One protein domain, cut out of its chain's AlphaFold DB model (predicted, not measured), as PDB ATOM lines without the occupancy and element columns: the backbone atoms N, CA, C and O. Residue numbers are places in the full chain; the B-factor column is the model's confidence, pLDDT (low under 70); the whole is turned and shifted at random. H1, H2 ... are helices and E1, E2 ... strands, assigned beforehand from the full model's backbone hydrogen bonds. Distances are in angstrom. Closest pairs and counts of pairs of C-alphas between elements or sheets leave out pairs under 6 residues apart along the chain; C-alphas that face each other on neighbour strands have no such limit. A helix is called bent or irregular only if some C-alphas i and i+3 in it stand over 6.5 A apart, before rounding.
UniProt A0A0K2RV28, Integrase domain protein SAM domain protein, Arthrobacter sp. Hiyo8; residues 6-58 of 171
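This is residues 6 to 58 of the 171 residues of the protein "Integrase domain protein SAM domain protein" of Arthrobacter sp. Hiyo8 (UniProt A0A0K2RV28). A small, thin body, made of the one-turn helix H1, the two-stranded hairpin E1 and E2 and a looping stretch with no named element, residues 27 to 41, has one long helix, H2, sticking out from it as a free arm. This arm, residues 43 to 58, of which 43 to 56 belong to H2, makes much of the length. The printed part has 53 residues, with two named helices and two named strands in the order H1, E1, E2, H2; the sheet's order is E1 - E2, antiparallel, and the class is mixed, helices and strands. The whole is only just extended, close to loose, with a radius of gyration of the C-alphas of 15.4 A, and its outline is flat, spanning 48 by 28 by 12 A.

The printed part begins at Asn 6, with its C-alpha at (154.935, 163.617, 128.756). H1 is residues 12 to 15, 5.3 A from first to last C-alpha, and begins with C-alpha 12 at (162.793, 156.404, 130.323). E1 is residues 17 to 20, 9.2 A long, and E2 is residues 23 to 26, 10.1 A long. H2 is residues 42 to 56, 21.8 A long, from C-alpha 42 at (177.481, 163.396, 126.964) to C-alpha 56 at (193.460, 176.922, 120.708). Neither helix is bent.

E1 and E2 form a hairpin of antiparallel neighbour strands, with 139 degrees between their N-to-C directions. C-alphas 17 and 26 face each other at 4.3 A, and C-alphas 20 and 23 at 5.2 A. Across the pair, N 18 and O 25 are 2.8 A apart and N 25 and O 18 are 2.8 A apart, both within hydrogen-bond range. The closest C-alphas of H1 and E2 are those of Leu 15 and Pro 26, 7.5 A apart. H1 and H2 are apart, and so are E1 and H2. In H2 every O i to N i+4 pair is within hydrogen-bond range, while H1, with 4 residues, is too short for such a pair.

The two C-alphas farthest apart are those of Pro 21 and Gly 58, at 49.3 A. Without the residues that stand free, the body has 37 residues and spans 29 by 25 by 11 A. The links H1 to E1 and E1 to E2 are tight, and the link E2 to H2, with 15 residues, is long. The printed part has no cut. The mean pLDDT of the printed part is 92.3, and no printed residue is under 70.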
ATOM      1  N   ASN A   6     154.744 162.594 127.732       86.06
ATOM      2  CA  ASN A   6     154.935 163.617 128.756       86.06
ATOM      3  C   ASN A   6     155.147 163.045 130.163       86.06
ATOM      4  O   ASN A   6     155.798 163.706 130.965       86.06
ATOM      5  N   ASP A   7     154.705 161.814 130.421       90.44
ATOM      6  CA  ASP A   7     154.869 161.150 131.721       90.44
ATOM      7  C   ASP A   7     156.232 160.451 131.845       90.44
ATOM      8  O   ASP A   7     156.655 160.072 132.936       90.44
ATOM      9  N   LEU A   8     156.946 160.284 130.728       91.25
ATOM     10  CA  LEU A   8     158.240 159.612 130.693       91.25
ATOM     11  C   LEU A   8     159.375 160.572 131.033       91.25
ATOM     12  O   LEU A   8     159.544 161.617 130.387       91.25
ATOM     13  N   SER A   9     160.226 160.168 131.979       90.38
ATOM     14  CA  SER A   9     161.428 160.925 132.310       90.38
ATOM     15  C   SER A   9     162.418 160.938 131.134       90.38
ATOM     16  O   SER A   9     162.394 160.065 130.261       90.38
ATOM     17  N   PRO A  10     163.385 161.875 131.107       87.25
ATOM     18  CA  PRO A  10     164.471 161.834 130.129       87.25
ATOM     19  C   PRO A  10     165.313 160.547 130.172       87.25
ATOM     20  O   PRO A  10     166.077 160.296 129.239       87.25
ATOM     21  N   ALA A  11     165.256 159.775 131.264       88.25
ATOM     22  CA  ALA A  11     165.878 158.460 131.340       88.25
ATOM     23  C   ALA A  11     165.029 157.403 130.631       88.25
ATOM     24  O   ALA A  11     165.561 156.713 129.764       88.25
ATOM     25  N   ASP A  12     163.728 157.371 130.908       91.69
ATOM     26  CA  ASP A  12     162.793 156.404 130.323       91.69
ATOM     27  C   ASP A  12     162.667 156.586 128.810       91.69
ATOM     28  O   ASP A  12     162.651 155.616 128.061       91.69
ATOM     29  N   ARG A  13     162.693 157.836 128.328       91.31
ATOM     30  CA  ARG A  13     162.650 158.143 126.887       91.31
ATOM     31  C   ARG A  13     163.817 157.551 126.093       91.31
ATOM     32  O   ARG A  13     163.703 157.401 124.883       91.31
ATOM     33  N   ARG A  14     164.938 157.218 126.743       90.75
ATOM     34  CA  ARG A  14     166.068 156.528 126.092       90.75
ATOM     35  C   ARG A  14     165.848 155.027 125.941       90.75
ATOM     36  O   ARG A  14     166.640 154.382 125.275       90.75
ATOM     37  N   LEU A  15     164.822 154.479 126.578       91.38
ATOM     38  CA  LEU A  15     164.459 153.068 126.493       91.38
ATOM     39  C   LEU A  15     163.295 152.844 125.521       91.38
ATOM     40  O   LEU A  15     162.692 151.777 125.521       91.38
ATOM     41  N   LEU A  16     162.953 153.856 124.723       92.44
ATOM     42  CA  LEU A  16     161.912 153.751 123.715       92.44
ATOM     43  C   LEU A  16     162.501 153.211 122.413       92.44
ATOM     44  O   LEU A  16     163.443 153.787 121.866       92.44
ATOM     45  N   PHE A  17     161.902 152.131 121.923       93.56
ATOM     46  CA  PHE A  17     162.269 151.449 120.688       93.56
ATOM     47  C   PHE A  17     161.027 151.226 119.827       93.56
ATOM     48  O   PHE A  17     159.906 151.184 120.339       93.56
ATOM     49  N   THR A  18     161.243 151.073 118.528       93.75
ATOM     50  CA  THR A  18     160.257 150.574 117.568       93.75
ATOM     51  C   THR A  18     160.778 149.293 116.932       93.75
ATOM     52  O   THR A  18     161.986 149.078 116.880       93.75
ATOM     53  N   GLU A  19     159.886 148.433 116.453       96.31
ATOM     54  CA  GLU A  19     160.281 147.286 115.634       96.31
ATOM     55  C   GLU A  19     160.583 147.762 114.209       96.31
ATOM     56  O   GLU A  19     159.742 148.392 113.564       96.31
ATOM     57  N   GLY A  20     161.802 147.492 113.749       93.88
ATOM     58  CA  GLY A  20     162.249 147.632 112.370       93.88
ATOM     59  C   GLY A  20     162.483 146.262 111.717       93.88
ATOM     60  O   GLY A  20     162.358 145.226 112.376       93.88
ATOM     61  N   PRO A  21     162.837 146.222 110.419       94.06
ATOM     62  CA  PRO A  21     163.016 144.974 109.669       94.06
ATOM     63  C   PRO A  21     164.067 144.021 110.262       94.06
ATOM     64  O   PRO A  21     163.925 142.808 110.150       94.06
ATOM     65  N   GLU A  22     165.093 144.573 110.914       92.56
ATOM     66  CA  GLU A  22     166.225 143.834 111.494       92.56
ATOM     67  C   GLU A  22     166.139 143.719 113.033       92.56
ATOM     68  O   GLU A  22     167.096 143.308 113.690       92.56
ATOM     69  N   GLY A  23     165.001 144.088 113.634       92.94
ATOM     70  CA  GLY A  23     164.775 144.044 115.080       92.94
ATOM     71  C   GLY A  23     164.490 145.411 115.702       92.94
ATOM     72  O   GLY A  23     163.959 146.306 115.054       92.94
ATOM     73  N   LEU A  24     164.784 145.566 116.996       93.19
ATOM     74  CA  LEU A  24     164.470 146.793 117.735       93.19
ATOM     75  C   LEU A  24     165.396 147.953 117.347       93.19
ATOM     76  O   LEU A  24     166.612 147.870 117.504       93.19
ATOM     77  N   GLU A  25     164.799 149.074 116.954       93.44
ATOM     78  CA  GLU A  25     165.479 150.322 116.611       93.44
ATOM     79  C   GLU A  25     165.159 151.408 117.653       93.44
ATOM     80  O   GLU A  25     163.992 151.589 118.015       93.44
ATOM     81  N   PRO A  26     166.153 152.149 118.179       93.88
ATOM     82  CA  PRO A  26     165.881 153.196 119.156       93.88
ATOM     83  C   PRO A  26     165.084 154.352 118.539       93.88
ATOM     84  O   PRO A  26     165.423 154.851 117.471       93.88
ATOM     85  N   LEU A  27     164.109 154.894 119.274       93.75
ATOM     86  CA  LEU A  27     163.379 156.109 118.869       93.75
ATOM     87  C   LEU A  27     164.179 157.409 119.087       93.75
ATOM     88  O   LEU A  27     163.676 158.514 118.871       93.75
ATOM     89  N   ALA A  28     165.421 157.310 119.561       93.00
ATOM     90  CA  ALA A  28     166.271 158.461 119.814       93.00
ATOM     91  C   ALA A  28     166.945 158.954 118.524       93.00
ATOM     92  O   ALA A  28     167.634 158.201 117.851       93.00
ATOM     93  N   LEU A  29     166.840 160.257 118.243       93.06
ATOM     94  CA  LEU A  29     167.506 160.884 117.090       93.06
ATOM     95  C   LEU A  29     169.042 160.844 117.180       93.06
ATOM     96  O   LEU A  29     169.730 160.747 116.171       93.06
ATOM     97  N   TRP A  30     169.587 160.973 118.393       93.25
ATOM     98  CA  TRP A  30     171.030 161.031 118.620       93.25
ATOM     99  C   TRP A  30     171.512 159.739 119.265       93.25
ATOM    100  O   TRP A  30     171.213 159.484 120.436       93.25
ATOM    101  N   LEU A  31     172.299 158.974 118.515       93.62
ATOM    102  CA  LEU A  31     172.893 157.713 118.948       93.62
ATOM    103  C   LEU A  31     174.413 157.856 119.110       93.62
ATOM    104  O   LEU A  31     175.036 158.765 118.554       93.62
ATOM    105  N   ASN A  32     175.000 156.985 119.921       92.38
ATOM    106  CA  ASN A  32     176.442 156.768 119.963       92.38
ATOM    107  C   ASN A  32     176.864 155.824 118.820       92.38
ATOM    108  O   ASN A  32     176.021 155.261 118.126       92.38
ATOM    109  N   GLU A  33     178.172 155.630 118.638       92.19
ATOM    110  CA  GLU A  33     178.722 154.734 117.603       92.19
ATOM    111  C   GLU A  33     178.284 153.270 117.776       92.19
ATOM    112  O   GLU A  33     178.199 152.537 116.799       92.19
ATOM    113  N   ASP A  34     177.953 152.860 119.002       91.88
ATOM    114  CA  ASP A  34     177.409 151.535 119.326       91.88
ATOM    115  C   ASP A  34     175.884 151.424 119.117       91.88
ATOM    116  O   ASP A  34     175.279 150.423 119.494       91.88
ATOM    117  N   GLY A  35     175.241 152.459 118.562       90.38
ATOM    118  CA  GLY A  35     173.794 152.517 118.340       90.38
ATOM    119  C   GLY A  35     172.966 152.847 119.586       90.38
ATOM    120  O   GLY A  35     171.748 152.993 119.488       90.38
ATOM    121  N   SER A  36     173.580 153.018 120.761       90.75
ATOM    122  CA  SER A  36     172.842 153.338 121.987       90.75
ATOM    123  C   SER A  36     172.380 154.807 122.031       90.75
ATOM    124  O   SER A  36     173.112 155.707 121.602       90.75
ATOM    125  N   PRO A  37     171.195 155.114 122.601       93.38
ATOM    126  CA  PRO A  37     170.731 156.488 122.776       93.38
ATOM    127  C   PRO A  37     171.684 157.361 123.594       93.38
ATOM    128  O   PRO A  37     172.067 157.048 124.727       93.38
ATOM    129  N   ARG A  38     172.023 158.530 123.051       91.94
ATOM    130  CA  ARG A  38     173.010 159.426 123.649       91.94
ATOM    131  C   ARG A  38     172.486 160.101 124.919       91.94
ATOM    132  O   ARG A  38     171.515 160.857 124.905       91.94
ATOM    133  N   ALA A  39     173.179 159.899 126.040       89.50
ATOM    134  CA  ALA A  39     172.804 160.497 127.321       89.50
ATOM    135  C   ALA A  39     172.981 162.030 127.348       89.50
ATOM    136  O   ALA A  39     173.944 162.575 126.803       89.50
ATOM    137  N   LYS A  40     172.117 162.738 128.097       87.62
ATOM    138  CA  LYS A  40     172.163 164.208 128.260       87.62
ATOM    139  C   LYS A  40     173.553 164.722 128.665       87.62
ATOM    140  O   LYS A  40     174.043 165.696 128.097       87.62
ATOM    141  N   GLY A  41     174.206 164.059 129.621       89.12
ATOM    142  CA  GLY A  41     175.531 164.452 130.113       89.12
ATOM    143  C   GLY A  41     176.633 164.387 129.048       89.12
ATOM    144  O   GLY A  41     177.586 165.164 129.102       89.12
ATOM    145  N   ALA A  42     176.487 163.536 128.027       89.88
ATOM    146  CA  ALA A  42     177.481 163.396 126.964       89.88
ATOM    147  C   ALA A  42     177.623 164.678 126.121       89.88
ATOM    148  O   ALA A  42     178.688 164.938 125.559       89.88
ATOM    149  N   TRP A  43     176.593 165.532 126.060       90.69
ATOM    150  CA  TRP A  43     176.668 166.822 125.368       90.69
ATOM    151  C   TRP A  43     177.679 167.770 126.012       90.69
ATOM    152  O   TRP A  43     178.398 168.451 125.291       90.69
ATOM    153  N   TYR A  44     177.846 167.752 127.337       93.12
ATOM    154  CA  TYR A  44     178.850 168.598 127.995       93.12
ATOM    155  C   TYR A  44     180.277 168.283 127.530       93.12
ATOM    156  O   TYR A  44     181.085 169.199 127.390       93.12
ATOM    157  N   LYS A  45     180.576 167.017 127.210       92.94
ATOM    158  CA  LYS A  45     181.879 166.621 126.651       92.94
ATOM    159  C   LYS A  45     182.098 167.204 125.252       92.94
ATOM    160  O   LYS A  45     183.179 167.722 124.977       92.94
ATOM    161  N   SER A  46     181.069 167.197 124.401       92.31
ATOM    162  CA  SER A  46     181.126 167.815 123.066       92.31
ATOM    163  C   SER A  46     181.435 169.315 123.159       92.31
ATOM    164  O   SER A  46     182.309 169.815 122.455       92.31
ATOM    165  N   PHE A  47     180.789 170.020 124.092       94.31
ATOM    166  CA  PHE A  47     181.050 171.441 124.340       94.31
ATOM    167  C   PHE A  47     182.434 171.685 124.947       94.31
ATOM    168  O   PHE A  47     183.107 172.637 124.566       94.31
ATOM    169  N   ALA A  48     182.906 170.826 125.854       94.25
ATOM    170  CA  ALA A  48     184.259 170.929 126.398       94.25
ATOM    171  C   ALA A  48     185.324 170.822 125.293       94.25
ATOM    172  O   ALA A  48     186.275 171.610 125.275       94.25
ATOM    173  N   LEU A  49     185.136 169.901 124.341       94.94
ATOM    174  CA  LEU A  49     186.007 169.763 123.176       94.94
ATOM    175  C   LEU A  49     185.936 170.995 122.263       94.94
ATOM    176  O   LEU A  49     186.981 171.510 121.867       94.94
ATOM    177  N   ALA A  50     184.734 171.500 121.975       94.19
ATOM    178  CA  ALA A  50     184.550 172.717 121.186       94.19
ATOM    179  C   ALA A  50     185.234 173.929 121.842       94.19
ATOM    180  O   ALA A  50     186.042 174.596 121.203       94.19
ATOM    181  N   ASN A  51     185.023 174.143 123.144       94.62
ATOM    182  CA  ASN A  51     185.693 175.198 123.906       94.62
ATOM    183  C   ASN A  51     187.223 175.061 123.850       94.62
ATOM    184  O   ASN A  51     187.926 176.062 123.785       94.62
ATOM    185  N   LYS A  52     187.771 173.834 123.879       95.12
ATOM    186  CA  LYS A  52     189.221 173.617 123.733       95.12
ATOM    187  C   LYS A  52     189.721 174.048 122.351       95.12
ATOM    188  O   LYS A  52     190.793 174.638 122.268       95.12
ATOM    189  N   ARG A  53     188.962 173.762 121.288       95.12
ATOM    190  CA  ARG A  53     189.295 174.189 119.916       95.12
ATOM    191  C   ARG A  53     189.269 175.712 119.787       95.12
ATOM    192  O   ARG A  53     190.214 176.270 119.253       95.12
ATOM    193  N   VAL A  54     188.244 176.355 120.342       93.50
ATOM    194  CA  VAL A  54     188.092 177.820 120.378       93.50
ATOM    195  C   VAL A  54     189.262 178.489 121.102       93.50
ATOM    196  O   VAL A  54     189.884 179.383 120.541       93.50
ATOM    197  N   ARG A  55     189.639 178.000 122.293       93.69
ATOM    198  CA  ARG A  55     190.821 178.520 123.004       93.69
ATOM    199  C   ARG A  55     192.112 178.329 122.214       93.69
ATOM    200  O   ARG A  55     192.928 179.230 122.135       93.69
ATOM    201  N   LYS A  56     192.292 177.166 121.574       94.25
ATOM    202  CA  LYS A  56     193.460 176.922 120.708       94.25
ATOM    203  C   LYS A  56     193.522 177.906 119.527       94.25
ATOM    204  O   LYS A  56     194.607 178.147 119.015       94.25
ATOM    205  N   ALA A  57     192.385 178.453 119.110       93.19
ATOM    206  CA  ALA A  57     192.293 179.481 118.080       93.19
ATOM    207  C   ALA A  57     192.472 180.918 118.618       93.19
ATOM    208  O   ALA A  57     192.209 181.855 117.876       93.19
ATOM    209  N   GLY A  58     192.890 181.102 119.878       91.69
ATOM    210  CA  GLY A  58     193.184 182.415 120.474       91.69
ATOM    211  C   GLY A  58     192.017 183.076 121.217       91.69
ATOM    212  O   GLY A  58     192.193 184.123 121.825       91.69
TER     213      GLY A  58